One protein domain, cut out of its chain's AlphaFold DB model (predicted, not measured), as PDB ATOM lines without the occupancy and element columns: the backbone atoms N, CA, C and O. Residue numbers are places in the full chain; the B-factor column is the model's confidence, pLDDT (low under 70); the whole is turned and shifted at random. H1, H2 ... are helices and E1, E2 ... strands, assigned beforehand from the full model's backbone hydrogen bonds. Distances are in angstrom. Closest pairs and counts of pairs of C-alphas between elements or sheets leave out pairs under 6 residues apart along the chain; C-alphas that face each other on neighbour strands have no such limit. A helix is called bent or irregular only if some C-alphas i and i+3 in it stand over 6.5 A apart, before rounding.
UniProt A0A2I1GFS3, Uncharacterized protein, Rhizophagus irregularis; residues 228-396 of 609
ATOM      1  N   ILE A 228      41.681  21.406 -61.305       93.69
ATOM      2  CA  ILE A 228      41.725  21.214 -59.855       93.69
ATOM      3  C   ILE A 228      43.005  20.452 -59.514       93.69
ATOM      4  O   ILE A 228      43.200  19.315 -59.931       93.69
ATOM      5  N   LYS A 229      43.870  21.117 -58.751       94.25
ATOM      6  CA  LYS A 229      45.170  20.622 -58.290       94.25
ATOM      7  C   LYS A 229      45.163  20.280 -56.815       94.25
ATOM      8  O   LYS A 229      45.870  19.358 -56.419       94.25
ATOM      9  N   LYS A 230      44.370  20.995 -56.013       94.38
ATOM     10  CA  LYS A 230      44.226  20.726 -54.583       94.38
ATOM     11  C   LYS A 230      42.764  20.499 -54.230       94.38
ATOM     12  O   LYS A 230      41.899  21.277 -54.635       94.38
ATOM     13  N   PHE A 231      42.498  19.445 -53.471       92.88
ATOM     14  CA  PHE A 231      41.156  19.103 -53.014       92.88
ATOM     15  C   PHE A 231      41.179  18.786 -51.519       92.88
ATOM     16  O   PHE A 231      41.910  17.895 -51.087       92.88
ATOM     17  N   TYR A 232      40.399  19.540 -50.746       89.62
ATOM     18  CA  TYR A 232      40.345  19.460 -49.291       89.62
ATOM     19  C   TYR A 232      38.955  19.016 -48.839       89.62
ATOM     20  O   TYR A 232      37.942  19.652 -49.154       89.62
ATOM     21  N   LEU A 233      38.938  17.928 -48.075       85.31
ATOM     22  CA  LEU A 233      37.781  17.310 -47.434       85.31
ATOM     23  C   LEU A 233      37.981  17.205 -45.912       85.31
ATOM     24  O   LEU A 233      37.455  16.295 -45.281       85.31
ATOM     25  N   ASP A 234      38.776  18.103 -45.332       76.75
ATOM     26  CA  ASP A 234      38.987  18.166 -43.883       76.75
ATOM     27  C   ASP A 234      37.811  18.886 -43.206       76.75
ATOM     28  O   ASP A 234      37.302  19.884 -43.727       76.75
ATOM     29  N   GLU A 235      37.423  18.451 -42.008       66.19
ATOM     30  CA  GLU A 235      36.429  19.143 -41.181       66.19
ATOM     31  C   GLU A 235      36.820  20.611 -40.899       66.19
ATOM     32  O   GLU A 235      37.990  20.961 -40.693       66.19
ATOM     33  N   LEU A 236      35.817  21.497 -40.868       60.66
ATOM     34  CA  LEU A 236      35.935  22.833 -40.283       60.66
ATOM     35  C   LEU A 236      35.267  22.849 -38.909       60.66
ATOM     36  O   LEU A 236      34.037  22.796 -38.828       60.66
ATOM     37  N   GLU A 237      36.067  23.061 -37.862       50.09
ATOM     38  CA  GLU A 237      35.632  23.137 -36.454       50.09
ATOM     39  C   GLU A 237      34.467  24.119 -36.205       50.09
ATOM     40  O   GLU A 237      33.695  23.964 -35.263       50.09
ATOM     41  N   TYR A 238      34.293  25.128 -37.066       47.50
ATOM     42  CA  TYR A 238      33.287  26.189 -36.909       47.50
ATOM     43  C   TYR A 238      31.995  25.978 -37.697       47.50
ATOM     44  O   TYR A 238      31.090  26.822 -37.658       47.50
ATOM     45  N   SER A 239      31.912  24.903 -38.478       47.56
ATOM     46  CA  SER A 239      30.736  24.650 -39.308       47.56
ATOM     47  C   SER A 239      29.622  23.923 -38.553       47.56
ATOM     48  O   SER A 239      28.456  24.081 -38.918       47.56
ATOM     49  N   GLY A 240      29.963  23.200 -37.477       47.00
ATOM     50  CA  GLY A 240      29.037  22.317 -36.762       47.00
ATOM     51  C   GLY A 240      28.506  21.165 -37.626       47.00
ATOM     52  O   GLY A 240      27.553  20.508 -37.219       47.00
ATOM     53  N   PHE A 241      29.091  20.958 -38.810       53.19
ATOM     54  CA  PHE A 241      28.750  19.933 -39.789       53.19
ATOM     55  C   PHE A 241      30.031  19.218 -40.201       53.19
ATOM     56  O   PHE A 241      31.014  19.866 -40.558       53.19
ATOM     57  N   GLN A 242      30.024  17.890 -40.199       59.09
ATOM     58  CA  GLN A 242      31.160  17.142 -40.722       59.09
ATOM     59  C   GLN A 242      31.133  17.244 -42.255       59.09
ATOM     60  O   GLN A 242      30.063  17.192 -42.864       59.09
ATOM     61  N   CYS A 243      32.290  17.374 -42.918       61.78
ATOM     62  CA  CYS A 243      32.358  17.318 -44.390       61.78
ATOM     63  C   CYS A 243      31.738  16.011 -44.923       61.78
ATOM     64  O   CYS A 243      31.104  15.997 -45.982       61.78
ATOM     65  N   PHE A 244      31.843  14.941 -44.127       63.09
ATOM     66  CA  PHE A 244      31.100  13.700 -44.300       63.09
ATOM     67  C   PHE A 244      29.589  13.904 -44.416       63.09
ATOM     68  O   PHE A 244      28.995  13.347 -45.336       63.09
ATOM     69  N   ASP A 245      28.962  14.705 -43.549       69.31
ATOM     70  CA  ASP A 245      27.516  14.938 -43.587       69.31
ATOM     71  C   ASP A 245      27.117  15.566 -44.924       69.31
ATOM     72  O   ASP A 245      26.197  15.090 -45.580       69.31
ATOM     73  N   LEU A 246      27.862  16.569 -45.396       73.00
ATOM     74  CA  LEU A 246      27.559  17.268 -46.651       73.00
ATOM     75  C   LEU A 246      27.611  16.339 -47.863       73.00
ATOM     76  O   LEU A 246      26.714  16.347 -48.704       73.00
ATOM     77  N   LEU A 247      28.662  15.533 -47.973       69.94
ATOM     78  CA  LEU A 247      28.803  14.612 -49.098       69.94
ATOM     79  C   LEU A 247      27.885  13.395 -48.954       69.94
ATOM     80  O   LEU A 247      27.489  12.816 -49.959       69.94
ATOM     81  N   SER A 248      27.493  13.041 -47.729       69.75
ATOM     82  CA  SER A 248      26.563  11.942 -47.464       69.75
ATOM     83  C   SER A 248      25.097  12.327 -47.657       69.75
ATOM     84  O   SER A 248      24.278  11.458 -47.954       69.75
ATOM     85  N   MET A 249      24.761  13.615 -47.547       73.25
ATOM     86  CA  MET A 249      23.406  14.145 -47.735       73.25
ATOM     87  C   MET A 249      22.875  14.007 -49.169       73.25
ATOM     88  O   MET A 249      21.663  14.081 -49.373       73.25
ATOM     89  N   ASP A 250      23.745  13.796 -50.158       80.38
ATOM     90  CA  ASP A 250      23.353  13.538 -51.543       80.38
ATOM     91  C   ASP A 250      24.148  12.361 -52.111       80.38
ATOM     92  O   ASP A 250      25.370  12.417 -52.262       80.38
ATOM     93  N   SER A 251      23.434  11.288 -52.453       80.06
ATOM     94  CA  SER A 251      24.029  10.078 -53.016       80.06
ATOM     95  C   SER A 251      24.780  10.346 -54.323       80.06
ATOM     96  O   SER A 251      25.793   9.696 -54.567       80.06
ATOM     97  N   GLU A 252      24.374  11.324 -55.139       83.19
ATOM     98  CA  GLU A 252      25.096  11.680 -56.367       83.19
ATOM     99  C   GLU A 252      26.491  12.245 -56.077       83.19
ATOM    100  O   GLU A 252      27.410  12.028 -56.864       83.19
ATOM    101  N   LEU A 253      26.672  12.952 -54.954       83.06
ATOM    102  CA  LEU A 253      27.971  13.515 -54.578       83.06
ATOM    103  C   LEU A 253      28.940  12.443 -54.058       83.06
ATOM    104  O   LEU A 253      30.152  12.592 -54.217       83.06
ATOM    105  N   GLN A 254      28.423  11.344 -53.498       81.50
ATOM    106  CA  GLN A 254      29.235  10.193 -53.081       81.50
ATOM    107  C   GLN A 254      29.814   9.441 -54.287       81.50
ATOM    108  O   GLN A 254      30.959   8.989 -54.257       81.50
ATOM    109  N   TYR A 255      29.044   9.340 -55.374       87.50
ATOM    110  CA  TYR A 255      29.482   8.741 -56.635       87.50
ATOM    111  C   TYR A 255      30.046   9.807 -57.575       87.50
ATOM    112  O   TYR A 255      29.491  10.067 -58.641       87.50
ATOM    113  N   LEU A 256      31.175  10.411 -57.194       87.38
ATOM    114  CA  LEU A 256      31.810  11.505 -57.937       87.38
ATOM    115  C   LEU A 256      31.988  11.203 -59.435       87.38
ATOM    116  O   LEU A 256      31.778  12.089 -60.258       87.38
ATOM    117  N   THR A 257      32.318   9.964 -59.815       87.88
ATOM    118  CA  THR A 257      32.467   9.561 -61.229       87.88
ATOM    119  C   THR A 257      31.168   9.620 -62.036       87.88
ATOM    120  O   THR A 257      31.224   9.723 -63.260       87.88
ATOM    121  N   SER A 258      30.006   9.614 -61.379       88.75
ATOM    122  CA  SER A 258      28.695   9.809 -62.009       88.75
ATOM    123  C   SER A 258      28.411  11.278 -62.340       88.75
ATOM    124  O   SER A 258      27.524  11.560 -63.148       88.75
ATOM    125  N   LEU A 259      29.144  12.228 -61.742       90.25
ATOM    126  CA  LEU A 259      28.956  13.648 -62.020       90.25
ATOM    127  C   LEU A 259      29.544  14.020 -63.393       90.25
ATOM    128  O   LEU A 259      30.717  13.739 -63.672       90.25
ATOM    129  N   PRO A 260      28.781  14.720 -64.257       90.25
ATOM    130  CA  PRO A 260      29.286  15.164 -65.549       90.25
ATOM    131  C   PRO A 260      30.519  16.060 -65.398       90.25
ATOM    132  O   PRO A 260      30.437  17.144 -64.825       90.25
ATOM    133  N   GLY A 261      31.643  15.631 -65.972       90.38
ATOM    134  CA  GLY A 261      32.903  16.380 -65.962       90.38
ATOM    135  C   GLY A 261      33.934  15.902 -64.940       90.38
ATOM    136  O   GLY A 261      35.098  16.262 -65.092       90.38
ATOM    137  N   ALA A 262      33.576  15.026 -63.993       90.12
ATOM    138  CA  ALA A 262      34.492  14.557 -62.948       90.12
ATOM    139  C   ALA A 262      35.795  13.950 -63.493       90.12
ATOM    140  O   ALA A 262      36.879  14.294 -63.026       90.12
ATOM    141  N   THR A 263      35.706  13.137 -64.549       91.69
ATOM    142  CA  THR A 263      36.869  12.523 -65.217       91.69
ATOM    143  C   THR A 263      37.800  13.526 -65.900       91.69
ATOM    144  O   THR A 263      38.926  13.171 -66.219       91.69
ATOM    145  N   ASN A 264      37.358  14.768 -66.117       91.56
ATOM    146  CA  ASN A 264      38.189  15.858 -66.633       91.56
ATOM    147  C   ASN A 264      38.631  16.832 -65.531       91.56
ATOM    148  O   ASN A 264      39.534  17.629 -65.760       91.56
ATOM    149  N   CYS A 265      37.964  16.816 -64.376       92.69
ATOM    150  CA  CYS A 265      38.133  17.816 -63.328       92.69
ATOM    151  C   CYS A 265      39.327  17.516 -62.415       92.69
ATOM    152  O   CYS A 265      40.108  18.414 -62.110       92.69
ATOM    153  N   PHE A 266      39.478  16.247 -62.027       92.44
ATOM    154  CA  PHE A 266      40.462  15.776 -61.047       92.44
ATOM    155  C   PHE A 266      41.737  15.063 -61.574       92.44
ATOM    156  O   PHE A 266      42.595  14.771 -60.744       92.44
ATOM    157  N   PRO A 267      41.966  14.782 -62.879       91.81
ATOM    158  CA  PRO A 267      43.210  14.118 -63.316       91.81
ATOM    159  C   PRO A 267      44.518  14.846 -62.960       91.81
ATOM    160  O   PRO A 267      45.561  14.206 -62.802       91.81
ATOM    161  N   GLU A 268      44.466  16.174 -62.830       93.44
ATOM    162  CA  GLU A 268      45.602  17.039 -62.473       93.44
ATOM    163  C   GLU A 268      45.737  17.255 -60.955       93.44
ATOM    164  O   GLU A 268      46.502  18.114 -60.516       93.44
ATOM    165  N   LEU A 269      45.000  16.490 -60.142       95.88
ATOM    166  CA  LEU A 269      45.049  16.591 -58.691       95.88
ATOM    167  C   LEU A 269      46.426  16.155 -58.171       95.88
ATOM    168  O   LEU A 269      46.804  14.989 -58.293       95.88
ATOM    169  N   THR A 270      47.159  17.093 -57.569       96.75
ATOM    170  CA  THR A 270      48.492  16.889 -56.979       96.75
ATOM    171  C   THR A 270      48.461  16.872 -55.454       96.75
ATOM    172  O   THR A 270      49.369  16.328 -54.833       96.75
ATOM    173  N   TYR A 271      47.433  17.453 -54.837       96.62
ATOM    174  CA  TYR A 271      47.261  17.504 -53.390       96.62
ATOM    175  C   TYR A 271      45.851  17.050 -53.015       96.62
ATOM    176  O   TYR A 271      44.864  17.561 -53.552       96.62
ATOM    177  N   PHE A 272      45.753  16.137 -52.057       94.38
ATOM    178  CA  PHE A 272      44.483  15.730 -51.474       94.38
ATOM    179  C   PHE A 272      44.602  15.685 -49.957       94.38
ATOM    180  O   PHE A 272      45.511  15.039 -49.436       94.38
ATOM    181  N   SER A 273      43.673  16.345 -49.265       90.25
ATOM    182  CA  SER A 273      43.520  16.211 -47.820       90.25
ATOM    183  C   SER A 273      42.122  15.761 -47.474       90.25
ATOM    184  O   SER A 273      41.158  16.248 -48.073       90.25
ATOM    185  N   CYS A 274      42.000  14.855 -46.514       86.06
ATOM    186  CA  CYS A 274      40.699  14.499 -45.994       86.06
ATOM    187  C   CYS A 274      40.717  14.027 -44.542       86.06
ATOM    188  O   CYS A 274      41.708  13.475 -44.054       86.06
ATOM    189  N   ASP A 275      39.569  14.158 -43.881       78.38
ATOM    190  CA  ASP A 275      39.328  13.460 -42.627       78.38
ATOM    191  C   ASP A 275      38.987  11.974 -42.840       78.38
ATOM    192  O   ASP A 275      38.668  11.503 -43.933       78.38
ATOM    193  N   GLY A 276      39.103  11.188 -41.779       71.50
ATOM    194  CA  GLY A 276      38.866   9.752 -41.791       71.50
ATOM    195  C   GLY A 276      37.386   9.393 -41.838       71.50
ATOM    196  O   GLY A 276      37.056   8.209 -41.794       71.50
ATOM    197  N   CYS A 277      36.497  10.384 -41.906       73.38
ATOM    198  CA  CYS A 277      35.066  10.189 -42.058       73.38
ATOM    199  C   CYS A 277      34.636  10.208 -43.531       73.38
ATOM    200  O   CYS A 277      33.451  10.114 -43.790       73.38
ATOM    201  N   VAL A 278      35.532  10.289 -44.517       77.50
ATOM    202  CA  VAL A 278      35.139  10.367 -45.940       77.50
ATOM    203  C   VAL A 278      34.392   9.108 -46.427       77.50
ATOM    204  O   VAL A 278      34.805   7.986 -46.114       77.50
ATOM    205  N   PRO A 279      33.334   9.245 -47.260       80.69
ATOM    206  CA  PRO A 279      32.632   8.096 -47.837       80.69
ATOM    207  C   PRO A 279      33.554   7.192 -48.672       80.69
ATOM    208  O   PRO A 279      34.304   7.665 -49.531       80.69
ATOM    209  N   ARG A 280      33.459   5.870 -48.483       83.12
ATOM    210  CA  ARG A 280      34.300   4.884 -49.196       83.12
ATOM    211  C   ARG A 280      34.123   4.951 -50.710       83.12
ATOM    212  O   ARG A 280      35.081   4.796 -51.464       83.12
ATOM    213  N   GLU A 281      32.899   5.190 -51.155       87.12
ATOM    214  CA  GLU A 281      32.530   5.331 -52.557       87.12
ATOM    215  C   GLU A 281      33.258   6.510 -53.205       87.12
ATOM    216  O   GLU A 281      33.729   6.377 -54.336       87.12
ATOM    217  N   LEU A 282      33.425   7.617 -52.475       87.69
ATOM    218  CA  LEU A 282      34.161   8.785 -52.948       87.69
ATOM    219  C   LEU A 282      35.653   8.478 -53.078       87.69
ATOM    220  O   LEU A 282      36.244   8.773 -54.115       87.69
ATOM    221  N   VAL A 283      36.247   7.825 -52.073       89.56
ATOM    222  CA  VAL A 283      37.649   7.382 -52.138       89.56
ATOM    223  C   VAL A 283      37.872   6.456 -53.334       89.56
ATOM    224  O   VAL A 283      38.828   6.645 -54.087       89.56
ATOM    225  N   ARG A 284      36.971   5.491 -53.561       91.50
ATOM    226  CA  ARG A 284      37.027   4.601 -54.729       91.50
ATOM    227  C   ARG A 284      36.973   5.396 -56.036       91.50
ATOM    228  O   ARG A 284      37.816   5.182 -56.897       91.50
ATOM    229  N   CYS A 285      36.032   6.333 -56.163       92.81
ATOM    230  CA  CYS A 285      35.907   7.188 -57.346       92.81
ATOM    231  C   CYS A 285      37.181   8.005 -57.605       92.81
ATOM    232  O   CYS A 285      37.657   8.051 -58.735       92.81
ATOM    233  N   LEU A 286      37.753   8.626 -56.567       93.06
ATOM    234  CA  LEU A 286      39.008   9.373 -56.679       93.06
ATOM    235  C   LEU A 286      40.169   8.462 -57.087       93.06
ATOM    236  O   LEU A 286      40.961   8.837 -57.940       93.06
ATOM    237  N   SER A 287      40.228   7.239 -56.559       94.94
ATOM    238  CA  SER A 287      41.258   6.253 -56.923       94.94
ATOM    239  C   SER A 287      41.198   5.836 -58.400       94.94
ATOM    240  O   SER A 287      42.204   5.419 -58.969       94.94
ATOM    241  N   GLU A 288      40.022   5.933 -59.026       94.50
ATOM    242  CA  GLU A 288      39.806   5.596 -60.440       94.50
ATOM    243  C   GLU A 288      40.211   6.719 -61.401       94.50
ATOM    244  O   GLU A 288      40.528   6.435 -62.555       94.50
ATOM    245  N   ILE A 289      40.178   7.980 -60.957       93.88
ATOM    246  CA  ILE A 289      40.378   9.150 -61.833       93.88
ATOM    247  C   ILE A 289      41.619   9.983 -61.481       93.88
ATOM    248  O   ILE A 289      42.095  10.743 -62.326       93.88
ATOM    249  N   CYS A 290      42.163   9.837 -60.269       94.12
ATOM    250  CA  CYS A 290      43.324  10.572 -59.771       94.12
ATOM    251  C   CYS A 290      44.535   9.638 -59.637       94.12
ATOM    252  O   CYS A 290      44.526   8.704 -58.836       94.12
ATOM    253  N   HIS A 291      45.609   9.931 -60.375       95.50
ATOM    254  CA  HIS A 291      46.850   9.133 -60.352       95.50
ATOM    255  C   HIS A 291      48.126   9.965 -60.158       95.50
ATOM    256  O   HIS A 291      49.238   9.426 -60.195       95.50
ATOM    257  N   ASN A 292      47.969  11.282 -60.008       96.06
ATOM    258  CA  ASN A 292      49.046  12.267 -59.954       96.06
ATOM    259  C   ASN A 292      49.201  12.907 -58.569       96.06
ATOM    260  O   ASN A 292      49.946  13.877 -58.463       96.06
ATOM    261  N   ILE A 293      48.545  12.389 -57.522       97.50
ATOM    262  CA  ILE A 293      48.669  12.971 -56.184       97.50
ATOM    263  C   ILE A 293      50.121  12.820 -55.719       97.50
ATOM    264  O   ILE A 293      50.678  11.719 -55.685       97.50
ATOM    265  N   GLU A 294      50.726  13.955 -55.382       97.56
ATOM    266  CA  GLU A 294      52.091  14.092 -54.876       97.56
ATOM    267  C   GLU A 294      52.099  14.247 -53.353       97.56
ATOM    268  O   GLU A 294      53.033  13.774 -52.699       97.56
ATOM    269  N   HIS A 295      51.046  14.859 -52.800       97.38
ATOM    270  CA  HIS A 295      50.821  15.043 -51.368       97.38
ATOM    271  C   HIS A 295      49.455  14.501 -50.958       97.38
ATOM    272  O   HIS A 295      48.420  15.003 -51.397       97.38
ATOM    273  N   LEU A 296      49.470  13.489 -50.091       95.06
ATOM    274  CA  LEU A 296      48.287  12.973 -49.414       95.06
ATOM    275  C   LEU A 296      48.315  13.353 -47.928       95.06
ATOM    276  O   LEU A 296      49.263  13.006 -47.224       95.06
ATOM    277  N   SER A 297      47.279  14.036 -47.455       91.38
ATOM    278  CA  SER A 297      47.060  14.338 -46.042       91.38
ATOM    279  C   SER A 297      45.804  13.622 -45.553       91.38
ATOM    280  O   SER A 297      44.763  13.657 -46.206       91.38
ATOM    281  N   PHE A 298      45.908  12.903 -44.441       86.81
ATOM    282  CA  PHE A 298      44.818  12.092 -43.917       86.81
ATOM    283  C   PHE A 298      44.709  12.229 -42.403       86.81
ATOM    284  O   PHE A 298      45.652  11.916 -41.675       86.81
ATOM    285  N   HIS A 299      43.534  12.636 -41.928       82.00
ATOM    286  CA  HIS A 299      43.238  12.753 -40.500       82.00
ATOM    287  C   HIS A 299      42.453  11.538 -40.027       82.00
ATOM    288  O   HIS A 299      41.266  11.421 -40.292       82.00
ATOM    289  N   GLY A 300      43.092  10.608 -39.329       72.19
ATOM    290  CA  GLY A 300      42.474   9.374 -38.862       72.19
ATOM    291  C   GLY A 300      41.237   9.584 -37.994       72.19
ATOM    292  O   GLY A 300      41.269  10.298 -36.994       72.19
ATOM    293  N   CYS A 301      40.164   8.865 -38.332       67.12
ATOM    294  CA  CYS A 301      38.983   8.716 -37.492       67.12
ATOM    295  C   CYS A 301      38.906   7.285 -36.939       67.12
ATOM    296  O   CYS A 301      38.773   6.312 -37.689       67.12
ATOM    297  N   VAL A 302      38.941   7.154 -35.609       59.31
ATOM    298  CA  VAL A 302      38.893   5.859 -34.899       59.31
ATOM    299  C   VAL A 302      37.608   5.081 -35.205       59.31
ATOM    300  O   VAL A 302      37.612   3.851 -35.219       59.31
ATOM    301  N   ASN A 303      36.513   5.788 -35.495       57.03
ATOM    302  CA  ASN A 303      35.187   5.195 -35.652       57.03
ATOM    303  C   ASN A 303      34.951   4.535 -37.027       57.03
ATOM    304  O   ASN A 303      33.970   3.812 -37.173       57.03
ATOM    305  N   MET A 304      35.825   4.752 -38.024       55.62
ATOM    306  CA  MET A 304      35.571   4.386 -39.434       55.62
ATOM    307  C   MET A 304      36.642   3.473 -40.065       55.62
ATOM    308  O   MET A 304      36.743   3.376 -41.286       55.62
ATOM    309  N   GLY A 305      37.419   2.744 -39.256       58.59
ATOM    310  CA  GLY A 305      38.378   1.743 -39.759       58.59
ATOM    311  C   GLY A 305      39.790   2.270 -40.048       58.59
ATOM    312  O   GLY A 305      40.588   1.566 -40.672       58.59
ATOM    313  N   GLY A 306      40.128   3.471 -39.566       69.12
ATOM    314  CA  GLY A 306      41.496   3.994 -39.577       69.12
ATOM    315  C   GLY A 306      42.071   4.203 -40.982       69.12
ATOM    316  O   GLY A 306      41.359   4.577 -41.912       69.12
ATOM    317  N   LEU A 307      43.373   3.944 -41.145       75.06
ATOM    318  CA  LEU A 307      44.101   4.160 -42.407       75.06
ATOM    319  C   LEU A 307      43.559   3.322 -43.583       75.06
ATOM    320  O   LEU A 307      43.720   3.706 -44.740       75.06
ATOM    321  N   SER A 308      42.889   2.196 -43.311       78.62
ATOM    322  CA  SER A 308      42.395   1.294 -44.363       78.62
ATOM    323  C   SER A 308      41.418   1.966 -45.335       78.62
ATOM    324  O   SER A 308      41.380   1.612 -46.514       78.62
ATOM    325  N   GLY A 309      40.684   2.986 -44.873       79.00
ATOM    326  CA  GLY A 309      39.725   3.728 -45.688       79.00
ATOM    327  C   GLY A 309      40.352   4.454 -46.881       79.00
ATOM    328  O   GLY A 309      39.670   4.635 -47.886       79.00
ATOM    329  N   ILE A 310      41.641   4.817 -46.809       86.69
ATOM    330  CA  ILE A 310      42.339   5.580 -47.856       86.69
ATOM    331  C   ILE A 310      43.311   4.734 -48.695       86.69
ATOM    332  O   ILE A 310      43.890   5.227 -49.664       86.69
ATOM    333  N   PHE A 311      43.470   3.442 -48.386       88.38
ATOM    334  CA  PHE A 311      44.377   2.552 -49.120       88.38
ATOM    335  C   PHE A 311      44.137   2.501 -50.632       88.38
ATOM    336  O   PHE A 311      45.124   2.609 -51.360       88.38
ATOM    337  N   PRO A 312      42.893   2.398 -51.149       91.62
ATOM    338  CA  PRO A 312      42.673   2.403 -52.596       91.62
ATOM    339  C   PRO A 312      43.258   3.648 -53.276       91.62
ATOM    340  O   PRO A 312      43.816   3.562 -54.374       91.62
ATOM    341  N   LEU A 313      43.200   4.794 -52.589       93.38
ATOM    342  CA  LEU A 313      43.743   6.035 -53.115       93.38
ATOM    343  C   LEU A 313      45.265   6.010 -53.086       93.38
ATOM    344  O   LEU A 313      45.863   6.291 -54.113       93.38
ATOM    345  N   ILE A 314      45.894   5.594 -51.981       93.38
ATOM    346  CA  ILE A 314      47.362   5.452 -51.904       93.38
ATOM    347  C   ILE A 314      47.881   4.538 -53.020       93.38
ATOM    348  O   ILE A 314      48.795   4.909 -53.755       93.38
ATOM    349  N   LEU A 315      47.272   3.360 -53.178       94.56
ATOM    350  CA  LEU A 315      47.711   2.335 -54.128       94.56
ATOM    351  C   LEU A 315      47.558   2.754 -55.598       94.56
ATOM    352  O   LEU A 315      48.243   2.212 -56.464       94.56
ATOM    353  N   SER A 316      46.673   3.707 -55.898       95.81
ATOM    354  CA  SER A 316      46.457   4.212 -57.260       95.81
ATOM    355  C   SER A 316      47.404   5.353 -57.655       95.81
ATOM    356  O   SER A 316      47.416   5.746 -58.829       95.81
ATOM    357  N   GLN A 317      48.219   5.872 -56.726       96.19
ATOM    358  CA  GLN A 317      49.113   7.000 -56.999       96.19
ATOM    359  C   GLN A 317      50.457   6.571 -57.581       96.19
ATOM    360  O   GLN A 317      51.080   5.605 -57.146       96.19
ATOM    361  N   LYS A 318      50.949   7.352 -58.551       92.94
ATOM    362  CA  LYS A 318      52.246   7.115 -59.216       92.94
ATOM    363  C   LYS A 318      53.340   8.093 -58.794       92.94
ATOM    364  O   LYS A 318      54.508   7.871 -59.106       92.94
ATOM    365  N   LYS A 319      52.961   9.192 -58.141       95.94
ATOM    366  CA  LYS A 319      53.844  10.328 -57.839       95.94
ATOM    367  C   LYS A 319      53.852  10.716 -56.364       95.94
ATOM    368  O   LYS A 319      54.364  11.779 -56.040       95.94
ATOM    369  N   LEU A 320      53.315   9.879 -55.478       96.94
ATOM    370  CA  LEU A 320      53.230  10.201 -54.057       96.94
ATOM    371  C   LEU A 320      54.637  10.379 -53.462       96.94
ATOM    372  O   LEU A 320      55.455   9.458 -53.505       96.94
ATOM    373  N   ARG A 321      54.914  11.577 -52.937       96.38
ATOM    374  CA  ARG A 321      56.191  11.957 -52.301       96.38
ATOM    375  C   ARG A 321      56.011  12.527 -50.900       96.38
ATOM    376  O   ARG A 321      56.957  12.485 -50.122       96.38
ATOM    377  N   HIS A 322      54.824  13.033 -50.583       96.75
ATOM    378  CA  HIS A 322      54.508  13.660 -49.308       96.75
ATOM    379  C   HIS A 322      53.320  12.939 -48.680       96.75
ATOM    380  O   HIS A 322      52.280  12.767 -49.323       96.75
ATOM    381  N   LEU A 323      53.481  12.510 -47.432       92.62
ATOM    382  CA  LEU A 323      52.426  11.867 -46.663       92.62
ATOM    383  C   LEU A 323      52.307  12.533 -45.299       92.62
ATOM    384  O   LEU A 323      53.267  12.570 -44.531       92.62
ATOM    385  N   THR A 324      51.103  13.000 -45.000       89.56
ATOM    386  CA  THR A 324      50.745  13.575 -43.710       89.56
ATOM    387  C   THR A 324      49.677  12.698 -43.067       89.56
ATOM    388  O   THR A 324      48.610  12.518 -43.648       89.56
ATOM    389  N   LEU A 325      49.953  12.128 -41.891       85.00
ATOM    390  CA  LEU A 325      48.967  11.364 -41.117       85.00
ATOM    391  C   LEU A 325      48.719  12.053 -39.778       85.00
ATOM    392  O   LEU A 325      49.664  12.290 -39.025       85.00
ATOM    393  N   ILE A 326      47.458  12.350 -39.486       79.69
ATOM    394  CA  ILE A 326      47.046  13.145 -38.326       79.69
ATOM    395  C   ILE A 326      46.072  12.347 -37.460       79.69
ATOM    396  O   ILE A 326      45.209  11.644 -37.977       79.69
ATOM    397  N   GLY A 327      46.199  12.442 -36.140       72.94
ATOM    398  CA  GLY A 327      45.263  11.861 -35.183       72.94
ATOM    399  C   GLY A 327      45.444  10.359 -34.927       72.94
ATOM    400  O   GLY A 327      46.501   9.759 -35.139       72.94
ATOM    401  N   ASN A 328      44.391   9.734 -34.389       65.31
ATOM    402  CA  ASN A 328      44.419   8.331 -33.976       65.31
ATOM    403  C   ASN A 328      44.015   7.404 -35.131       65.31
ATOM    404  O   ASN A 328      42.840   7.222 -35.440       65.31
ATOM    405  N   MET A 329      45.022   6.781 -35.739       62.59
ATOM    406  CA  MET A 329      44.873   5.939 -36.928       62.59
ATOM    407  C   MET A 329      44.306   4.532 -36.667       62.59
ATOM    408  O   MET A 329      44.093   3.790 -37.627       62.59
ATOM    409  N   GLY A 330      44.021   4.172 -35.406       57.00
ATOM    410  CA  GLY A 330      43.514   2.850 -35.022       57.00
ATOM    411  C   GLY A 330      44.465   1.689 -35.364       57.00
ATOM    412  O   GLY A 330      45.491   1.859 -36.012       57.00
ATOM    413  N   TYR A 331      44.129   0.471 -34.927       56.28
ATOM    414  CA  TYR A 331      44.878  -0.734 -35.308       56.28
ATOM    415  C   TYR A 331      44.452  -1.192 -36.707       56.28
ATOM    416  O   TYR A 331      43.352  -1.719 -36.875       56.28
ATOM    417  N   CYS A 332      45.317  -1.023 -37.706       56.38
ATOM    418  CA  CYS A 332      45.054  -1.482 -39.068       56.38
ATOM    419  C   CYS A 332      45.606  -2.901 -39.283       56.38
ATOM    420  O   CYS A 332      46.641  -3.066 -39.909       56.38
ATOM    421  N   LYS A 333      44.924  -3.939 -38.781       55.94
ATOM    422  CA  LYS A 333      45.306  -5.344 -39.040       55.94
ATOM    423  C   LYS A 333      44.787  -5.797 -40.396       55.94
ATOM    424  O   LYS A 333      43.746  -6.447 -40.475       55.94
ATOM    425  N   THR A 334      45.475  -5.427 -41.464       63.16
ATOM    426  CA  THR A 334      45.004  -5.698 -42.827       63.16
ATOM    427  C   THR A 334      46.141  -6.237 -43.700       63.16
ATOM    428  O   THR A 334      47.216  -5.635 -43.704       63.16
ATOM    429  N   PRO A 335      45.942  -7.339 -44.452       66.88
ATOM    430  CA  PRO A 335      46.954  -7.894 -45.360       66.88
ATOM    431  C   PRO A 335      47.417  -6.900 -46.441       66.88
ATOM    432  O   PRO A 335      48.492  -7.066 -47.011       66.88
ATOM    433  N   GLU A 336      46.652  -5.836 -46.690       75.00
ATOM    434  CA  GLU A 336      47.021  -4.732 -47.573       75.00
ATOM    435  C   GLU A 336      48.239  -3.926 -47.086       75.00
ATOM    436  O   GLU A 336      48.859  -3.244 -47.900       75.00
ATOM    437  N   LEU A 337      48.634  -4.012 -45.807       78.06
ATOM    438  CA  LEU A 337      49.726  -3.202 -45.247       78.06
ATOM    439  C   LEU A 337      51.057  -3.377 -45.979       78.06
ATOM    440  O   LEU A 337      51.743  -2.391 -46.233       78.06
ATOM    441  N   THR A 338      51.422  -4.606 -46.347       82.56
ATOM    442  CA  THR A 338      52.669  -4.867 -47.082       82.56
ATOM    443  C   THR A 338      52.644  -4.210 -48.460       82.56
ATOM    444  O   THR A 338      53.640  -3.639 -48.900       82.56
ATOM    445  N   ILE A 339      51.489  -4.237 -49.128       87.50
ATOM    446  CA  ILE A 339      51.300  -3.625 -50.449       87.50
ATOM    447  C   ILE A 339      51.362  -2.098 -50.328       87.50
ATOM    448  O   ILE A 339      52.006  -1.435 -51.137       87.50
ATOM    449  N   VAL A 340      50.727  -1.539 -49.296       88.88
ATOM    450  CA  VAL A 340      50.746  -0.099 -49.028       88.88
ATOM    451  C   VAL A 340      52.156   0.365 -48.677       88.88
ATOM    452  O   VAL A 340      52.598   1.355 -49.247       88.88
ATOM    453  N   SER A 341      52.882  -0.364 -47.822       87.88
ATOM    454  CA  SER A 341      54.285  -0.082 -47.478       87.88
ATOM    455  C   SER A 341      55.163   0.026 -48.730       87.88
ATOM    456  O   SER A 341      55.932   0.975 -48.884       87.88
ATOM    457  N   GLU A 342      54.983  -0.897 -49.676       89.81
ATOM    458  CA  GLU A 342      55.691  -0.873 -50.956       89.81
ATOM    459  C   GLU A 342      55.265   0.307 -51.845       89.81
ATOM    460  O   GLU A 342      56.104   0.921 -52.508       89.81
ATOM    461  N   ALA A 343      53.979   0.672 -51.846       91.94
ATOM    462  CA  ALA A 343      53.476   1.823 -52.597       91.94
ATOM    463  C   ALA A 343      54.038   3.158 -52.077       91.94
ATOM    464  O   ALA A 343      54.237   4.092 -52.854       91.94
ATOM    465  N   ILE A 344      54.342   3.237 -50.779       92.12
ATOM    466  CA  ILE A 344      54.827   4.457 -50.128       92.12
ATOM    467  C   ILE A 344      56.353   4.530 -49.955       92.12
ATOM    468  O   ILE A 344      56.861   5.544 -49.484       92.12
ATOM    469  N   LYS A 345      57.119   3.521 -50.394       91.44
ATOM    470  CA  LYS A 345      58.598   3.464 -50.265       91.44
ATOM    471  C   LYS A 345      59.358   4.685 -50.808       91.44
ATOM    472  O   LYS A 345      60.518   4.928 -50.486       91.44
ATOM    473  N   ASN A 346      58.705   5.425 -51.699       93.12
ATOM    474  CA  ASN A 346      59.229   6.564 -52.440       93.12
ATOM    475  C   ASN A 346      58.910   7.924 -51.797       93.12
ATOM    476  O   ASN A 346      59.245   8.949 -52.395       93.12
ATOM    477  N   ILE A 347      58.275   7.934 -50.619       94.00
ATOM    478  CA  ILE A 347      58.031   9.148 -49.838       94.00
ATOM    479  C   ILE A 347      59.357   9.832 -49.496       94.00
ATOM    480  O   ILE A 347      60.309   9.196 -49.048       94.00
ATOM    481  N   GLU A 348      59.374  11.148 -49.686       94.75
ATOM    482  CA  GLU A 348      60.475  12.047 -49.345       94.75
ATOM    483  C   GLU A 348      60.134  12.920 -48.129       94.75
ATOM    484  O   GLU A 348      61.035  13.283 -47.376       94.75
ATOM    485  N   HIS A 349      58.849  13.216 -47.903       94.38
ATOM    486  CA  HIS A 349      58.370  13.985 -46.757       94.38
ATOM    487  C   HIS A 349      57.314  13.198 -45.981       94.38
ATOM    488  O   HIS A 349      56.243  12.886 -46.508       94.38
ATOM    489  N   LEU A 350      57.616  12.897 -44.721       90.44
ATOM    490  CA  LEU A 350      56.709  12.252 -43.788       90.44
ATOM    491  C   LEU A 350      56.373  13.187 -42.619       90.44
ATOM    492  O   LEU A 350      57.249  13.520 -41.819       90.44
ATOM    493  N   THR A 351      55.097  13.542 -42.501       87.56
ATOM    494  CA  THR A 351      54.551  14.337 -41.396       87.56
ATOM    495  C   THR A 351      53.607  13.464 -40.579       87.56
ATOM    496  O   THR A 351      52.660  12.893 -41.119       87.56
ATOM    497  N   LEU A 352      53.838  13.354 -39.274       81.94
ATOM    498  CA  LEU A 352      53.014  12.545 -38.377       81.94
ATOM    499  C   LEU A 352      52.592  13.386 -37.177       81.94
ATOM    500  O   LEU A 352      53.429  13.931 -36.460       81.94
ATOM    501  N   VAL A 353      51.285  13.495 -36.972       79.12
ATOM    502  CA  VAL A 353      50.680  14.384 -35.982       79.12
ATOM    503  C   VAL A 353      49.790  13.567 -35.041       79.12
ATOM    504  O   VAL A 353      48.930  12.811 -35.483       79.12
ATOM    505  N   GLY A 354      49.983  13.715 -33.732       71.75
ATOM    506  CA  GLY A 354      49.158  13.095 -32.695       71.75
ATOM    507  C   GLY A 354      49.524  11.641 -32.365       71.75
ATOM    508  O   GLY A 354      50.650  11.175 -32.559       71.75
ATOM    509  N   THR A 355      48.564  10.907 -31.793       60.66
ATOM    510  CA  THR A 355      48.760   9.522 -31.338       60.66
ATOM    511  C   THR A 355      48.587   8.540 -32.487       60.66
ATOM    512  O   THR A 355      47.571   7.846 -32.592       60.66
ATOM    513  N   VAL A 356      49.588   8.462 -33.356       56.09
ATOM    514  CA  VAL A 356      49.548   7.536 -34.487       56.09
ATOM    515  C   VAL A 356      49.928   6.127 -34.006       56.09
ATOM    516  O   VAL A 356      51.101   5.771 -33.878       56.09
ATOM    517  N   HIS A 357      48.926   5.304 -33.688       56.47
ATOM    518  CA  HIS A 357      49.106   3.876 -33.409       56.47
ATOM    519  C   HIS A 357      49.272   3.093 -34.717       56.47
ATOM    520  O   HIS A 357      48.372   2.375 -35.134       56.47
ATOM    521  N   LEU A 358      50.413   3.249 -35.385       56.34
ATOM    522  CA  LEU A 358      50.717   2.464 -36.584       56.34
ATOM    523  C   LEU A 358      51.225   1.071 -36.205       56.34
ATOM    524  O   LEU A 358      51.793   0.865 -35.131       56.34
ATOM    525  N   GLU A 359      51.000   0.096 -37.083       57.09
ATOM    526  CA  GLU A 359      51.668  -1.198 -36.966       57.09
ATOM    527  C   GLU A 359      53.156  -1.071 -37.313       57.09
ATOM    528  O   GLU A 359      53.561  -0.170 -38.048       57.09
ATOM    529  N   MET A 360      53.959  -1.998 -36.779       54.44
ATOM    530  CA  MET A 360      55.423  -1.916 -36.685       54.44
ATOM    531  C   MET A 360      56.178  -1.744 -38.020       54.44
ATOM    532  O   MET A 360      57.373  -1.463 -37.992       54.44
ATOM    533  N   GLU A 361      55.516  -1.894 -39.173       67.75
ATOM    534  CA  GLU A 361      56.178  -2.109 -40.467       67.75
ATOM    535  C   GLU A 361      55.735  -1.181 -41.610       67.75
ATOM    536  O   GLU A 361      56.247  -1.308 -42.716       67.75
ATOM    537  N   LEU A 362      54.815  -0.230 -41.402       78.00
ATOM    538  CA  LEU A 362      54.308   0.576 -42.529       78.00
ATOM    539  C   LEU A 362      55.435   1.334 -43.259       78.00
ATOM    540  O   LEU A 362      55.490   1.335 -44.489       78.00
ATOM    541  N   PHE A 363      56.361   1.925 -42.501       82.06
ATOM    542  CA  PHE A 363      57.437   2.767 -43.029       82.06
ATOM    543  C   PHE A 363      58.802   2.075 -43.113       82.06
ATOM    544  O   PHE A 363      59.792   2.737 -43.418       82.06
ATOM    545  N   THR A 364      58.893   0.763 -42.881       79.62
ATOM    546  CA  THR A 364      60.188   0.055 -42.885       79.62
ATOM    547  C   THR A 364      60.892   0.111 -44.238       79.62
ATOM    548  O   THR A 364      62.114   0.197 -44.274       79.62
ATOM    549  N   ASN A 365      60.134   0.151 -45.339       83.94
ATOM    550  CA  ASN A 365      60.664   0.260 -46.704       83.94
ATOM    551  C   ASN A 365      60.899   1.714 -47.172       83.94
ATOM    552  O   ASN A 365      61.330   1.947 -48.303       83.94
ATOM    553  N   CYS A 366      60.587   2.720 -46.345       87.88
ATOM    554  CA  CYS A 366      60.664   4.135 -46.720       87.88
ATOM    555  C   CYS A 366      62.078   4.705 -46.530       87.88
ATOM    556  O   CYS A 366      62.322   5.548 -45.670       87.88
ATOM    557  N   HIS A 367      63.023   4.268 -47.361       87.44
ATOM    558  CA  HIS A 367      64.431   4.675 -47.255       87.44
ATOM    559  C   HIS A 367      64.732   6.075 -47.826       87.44
ATOM    560  O   HIS A 367      65.813   6.615 -47.599       87.44
ATOM    561  N   ASN A 368      63.788   6.671 -48.566       90.75
ATOM    562  CA  ASN A 368      63.965   7.948 -49.274       90.75
ATOM    563  C   ASN A 368      63.502   9.183 -48.482       90.75
ATOM    564  O   ASN A 368      63.501  10.285 -49.030       90.75
ATOM    565  N   ILE A 369      63.111   9.019 -47.213       91.19
ATOM    566  CA  ILE A 369      62.632  10.125 -46.378       91.19
ATOM    567  C   ILE A 369      63.770  11.132 -46.154       91.19
ATOM    568  O   ILE A 369      64.782  10.815 -45.530       91.19
ATOM    569  N   LYS A 370      63.568  12.364 -46.629       92.44
ATOM    570  CA  LYS A 370      64.455  13.522 -46.436       92.44
ATOM    571  C   LYS A 370      63.927  14.480 -45.380       92.44
ATOM    572  O   LYS A 370      64.720  15.134 -44.705       92.44
ATOM    573  N   TYR A 371      62.607  14.570 -45.239       92.62
ATOM    574  CA  TYR A 371      61.937  15.475 -44.313       92.62
ATOM    575  C   TYR A 371      61.061  14.663 -43.367       92.62
ATOM    576  O   TYR A 371      60.172  13.931 -43.809       92.62
ATOM    577  N   LEU A 372      61.356  14.762 -42.072       88.56
ATOM    578  CA  LEU A 372      60.621  14.080 -41.016       88.56
ATOM    579  C   LEU A 372      60.089  15.105 -40.023       88.56
ATOM    580  O   LEU A 372      60.864  15.767 -39.331       88.56
ATOM    581  N   GLU A 373      58.769  15.179 -39.916       87.31
ATOM    582  CA  GLU A 373      58.094  16.086 -39.000       87.31
ATOM    583  C   GLU A 373      57.175  15.303 -38.064       87.31
ATOM    584  O   GLU A 373      56.323  14.532 -38.507       87.31
ATOM    585  N   LEU A 374      57.361  15.490 -36.759       81.38
ATOM    586  CA  LEU A 374      56.620  14.787 -35.719       81.38
ATOM    587  C   LEU A 374      56.010  15.784 -34.737       81.38
ATOM    588  O   LEU A 374      56.729  16.519 -34.054       81.38
ATOM    589  N   TYR A 375      54.690  15.751 -34.612       78.75
ATOM    590  CA  TYR A 375      53.925  16.627 -33.730       78.75
ATOM    591  C   TYR A 375      53.064  15.805 -32.786       78.75
ATOM    592  O   TYR A 375      52.505  14.782 -33.170       78.75
ATOM    593  N   ASP A 376      52.908  16.277 -31.558       73.00
ATOM    594  CA  ASP A 376      51.961  15.711 -30.608       73.00
ATOM    595  C   ASP A 376      50.728  16.620 -30.471       73.00
ATOM    596  O   ASP A 376      50.842  17.847 -30.414       73.00
ATOM    597  N   GLU A 377      49.533  16.038 -30.421       62.53
ATOM    598  CA  GLU A 377      48.263  16.774 -30.287       62.53
ATOM    599  C   GLU A 377      47.714  16.731 -28.858       62.53
ATOM    600  O   GLU A 377      46.998  17.643 -28.454       62.53
ATOM    601  N   ASN A 378      48.080  15.724 -28.055       56.22
ATOM    602  CA  ASN A 378      47.441  15.484 -26.763       56.22
ATOM    603  C   ASN A 378      48.388  15.754 -25.588       56.22
ATOM    604  O   ASN A 378      49.372  15.049 -25.393       56.22
ATOM    605  N   MET A 379      48.015  16.722 -24.742       48.72
ATOM    606  CA  MET A 379      48.677  17.027 -23.459       48.72
ATOM    607  C   MET A 379      48.721  15.830 -22.489       48.72
ATOM    608  O   MET A 379      49.584  15.781 -21.617       48.72
ATOM    609  N   ASP A 380      47.802  14.869 -22.640       46.94
ATOM    610  CA  ASP A 380      47.475  13.896 -21.589       46.94
ATOM    611  C   ASP A 380      47.938  12.454 -21.879       46.94
ATOM    612  O   ASP A 380      47.624  11.546 -21.108       46.94
ATOM    613  N   SER A 381      48.658  12.186 -22.978       46.88
ATOM    614  CA  SER A 381      48.885  10.800 -23.420       46.88
ATOM    615  C   SER A 381      50.349  10.444 -23.716       46.88
ATOM    616  O   SER A 381      50.971  11.010 -24.608       46.88
ATOM    617  N   ASN A 382      50.867   9.422 -23.020       49.53
ATOM    618  CA  ASN A 382      52.198   8.801 -23.182       49.53
ATOM    619  C   ASN A 382      52.393   8.043 -24.529       49.53
ATOM    620  O   ASN A 382      52.989   6.964 -24.559       49.53
ATOM    621  N   THR A 383      51.831   8.513 -25.646       48.22
ATOM    622  CA  THR A 383      51.488   7.651 -26.803       48.22
ATOM    623  C   THR A 383      52.119   8.006 -28.147       48.22
ATOM    624  O   THR A 383      51.733   7.398 -29.147       48.22
ATOM    625  N   CYS A 384      53.126   8.878 -28.223       51.44
ATOM    626  CA  CYS A 384      53.845   9.109 -29.486       51.44
ATOM    627  C   CYS A 384      54.763   7.914 -29.854       51.44
ATOM    628  O   CYS A 384      55.976   8.005 -29.764       51.44
ATOM    629  N   ARG A 385      54.207   6.760 -30.267       56.22
ATOM    630  CA  ARG A 385      54.954   5.520 -30.620       56.22
ATOM    631  C   ARG A 385      55.633   5.547 -31.997       56.22
ATOM    632  O   ARG A 385      56.155   4.533 -32.450       56.22
ATOM    633  N   VAL A 386      55.629   6.703 -32.647       57.59
ATOM    634  CA  VAL A 386      55.840   6.874 -34.086       57.59
ATOM    635  C   VAL A 386      57.254   6.519 -34.560       57.59
ATOM    636  O   VAL A 386      57.431   5.921 -35.620       57.59
ATOM    637  N   LEU A 387      58.277   6.835 -33.764       59.66
ATOM    638  CA  LEU A 387      59.674   6.637 -34.166       59.66
ATOM    639  C   LEU A 387      60.092   5.161 -34.247       59.66
ATOM    640  O   LEU A 387      61.075   4.851 -34.913       59.66
ATOM    641  N   ASN A 388      59.339   4.242 -33.634       63.12
ATOM    642  CA  ASN A 388      59.628   2.804 -33.707       63.12
ATOM    643  C   ASN A 388      59.381   2.203 -35.101       63.12
ATOM    644  O   ASN A 388      59.816   1.083 -35.352       63.12
ATOM    645  N   PHE A 389      58.691   2.925 -35.986       63.81
ATOM    646  CA  PHE A 389      58.239   2.422 -37.287       63.81
ATOM    647  C   PHE A 389      59.187   2.747 -38.440       63.81
ATOM    648  O   PHE A 389      59.036   2.206 -39.533       63.81
ATOM    649  N   ILE A 390      60.150   3.639 -38.206       70.38
ATOM    650  CA  ILE A 390      61.144   4.023 -39.202       70.38
ATOM    651  C   ILE A 390      62.387   3.170 -38.972       70.38
ATOM    652  O   ILE A 390      62.978   3.183 -37.884       70.38
ATOM    653  N   ASP A 391      62.828   2.460 -40.007       74.12
ATOM    654  CA  ASP A 391      64.143   1.831 -39.985       74.12
ATOM    655  C   ASP A 391      65.238   2.906 -40.068       74.12
ATOM    656  O   ASP A 391      65.719   3.274 -41.134       74.12
ATOM    657  N   ALA A 392      65.642   3.425 -38.908       69.69
ATOM    658  CA  ALA A 392      66.669   4.460 -38.827       69.69
ATOM    659  C   ALA A 392      67.997   4.073 -39.490       69.69
ATOM    660  O   ALA A 392      68.751   4.975 -39.845       69.69
ATOM    661  N   SER A 393      68.304   2.777 -39.639       69.00
ATOM    662  CA  SER A 393      69.606   2.306 -40.126       69.00
ATOM    663  C   SER A 393      69.874   2.647 -41.597       69.00
ATOM    664  O   SER A 393      71.030   2.725 -42.013       69.00
ATOM    665  N   SER A 394      68.818   2.901 -42.368       69.88
ATOM    666  CA  SER A 394      68.868   3.049 -43.824       69.88
ATOM    667  C   SER A 394      68.462   4.439 -44.327       69.88
ATOM    668  O   SER A 394      68.626   4.726 -45.513       69.88
ATOM    669  N   VAL A 395      67.980   5.321 -43.446       79.56
ATOM    670  CA  VAL A 395      67.447   6.641 -43.817       79.56
ATOM    671  C   VAL A 395      68.503   7.736 -43.634       79.56
ATOM    672  O   VAL A 395      69.147   7.832 -42.588       79.56
ATOM    673  N   LYS A 396      68.647   8.600 -44.647       83.38
ATOM    674  CA  LYS A 396      69.461   9.823 -44.587       83.38
ATOM    675  C   LYS A 396      68.562  11.051 -44.625       83.38
ATOM    676  O   LYS A 396      68.122  11.464 -45.693       83.38
TER     677      LYS A 396
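This is residues 228 to 396 of the 609 residues of an uncharacterized protein of Rhizophagus irregularis (UniProt A0A2I1GFS3). The chain is wound in stacked turns, a short solenoid: each turn lays one strand into a curved parallel sheet, E1 to E6, while H4, H5, H6 and then the unnamed residues 354 to 370 form a row on the other side. The sheet's other face is bare; H1, H2 and H3 lie at the end near E1, H7 near the end with E5 and E6, and residues 236 to 241 stick out. The printed part has 169 residues in the order E1 H1 H2 H3 E2 H4 E3 H5 E4 H6 E5 E6 H7, of mixed class, with under half of the residues in these named elements. It is compact, with a radius of gyration of the C-alphas of 15.9 A and spans of 49 by 35 by 27 A.

Find C-alpha 230 at (44.226, 20.726, -54.583), where E1, residues 230 to 233, begins. Next come H1, 243 to 248, H2, 251 to 254, and H3, 262 to 265, then E2, 271 to 275. H4, 280 to 289, is 14.7 A long; E3, 295 to 300, is 16.1 A. H5, 306 to 316, runs 18.4 A from C-alpha 306 at (41.496, 3.994, -39.577) and is irregular: C-alphas 309 and 312 are 7.6 A apart. Then follow E4, 322 to 327, 17.0 A; H6, 337 to 344; E5, 349 to 353; E6, 371 to 375; and H7, 386 to 389, ending at (58.239, 2.422, -37.287).

The twisted sheet runs E1 E2 E3 E4 E5 E6, each parallel to its neighbour. Look for N 233 and O 273 at 2.8 A between E1 and E2, N 297 and O 272 at 2.8 A between E2 and E3, N 300 and O 326 at 2.7 A between E3 and E4, N 327 and O 353 at 2.8 A between E4 and E5, and N 350 and O 371 at 2.9 A between E5 and E6. The strand-helix-strand units, parallel neighbour strands joined through helices, are E1, H1 H2 H3, E2, and three with right-handed crossovers: E2, H4, E3; E3, H5, E4; E4, H6, E5. H5 is on the sheet at a height of 10.0 A, along the strands; H1 and H7 only graze it. H5 touches H4, C-alphas of Leu 313 and Ser 287 closest at 4.6 A, and H6, Leu 315 and Ala 343 at 6.0 A. H2 only just touches H4, with 3 pairs of C-alphas within 8 A, Gln 254 and Leu 282 closest at 5.1 A; H3 is close to H4 but not clearly touching, Thr 263 and Ile 289 at 5.9 A. In H1, H4 and H6 every O i to N i+4 pair is within hydrogen-bond range; in H5 3 of 7 are, beside 6 of 8 O i to N i+3 pairs; H2, H3 and H7 are too short for an i+4 pair.

The C-alphas farthest apart, of Pro 260 and Ser 393, are 49.4 A apart. The printed part has no cut, and E5 to E6 is the long link. Mean pLDDT of the printed part is 79.0; look for low values, under 70, among them at residues 235 to 245, 328 to 335 and 377 to 389.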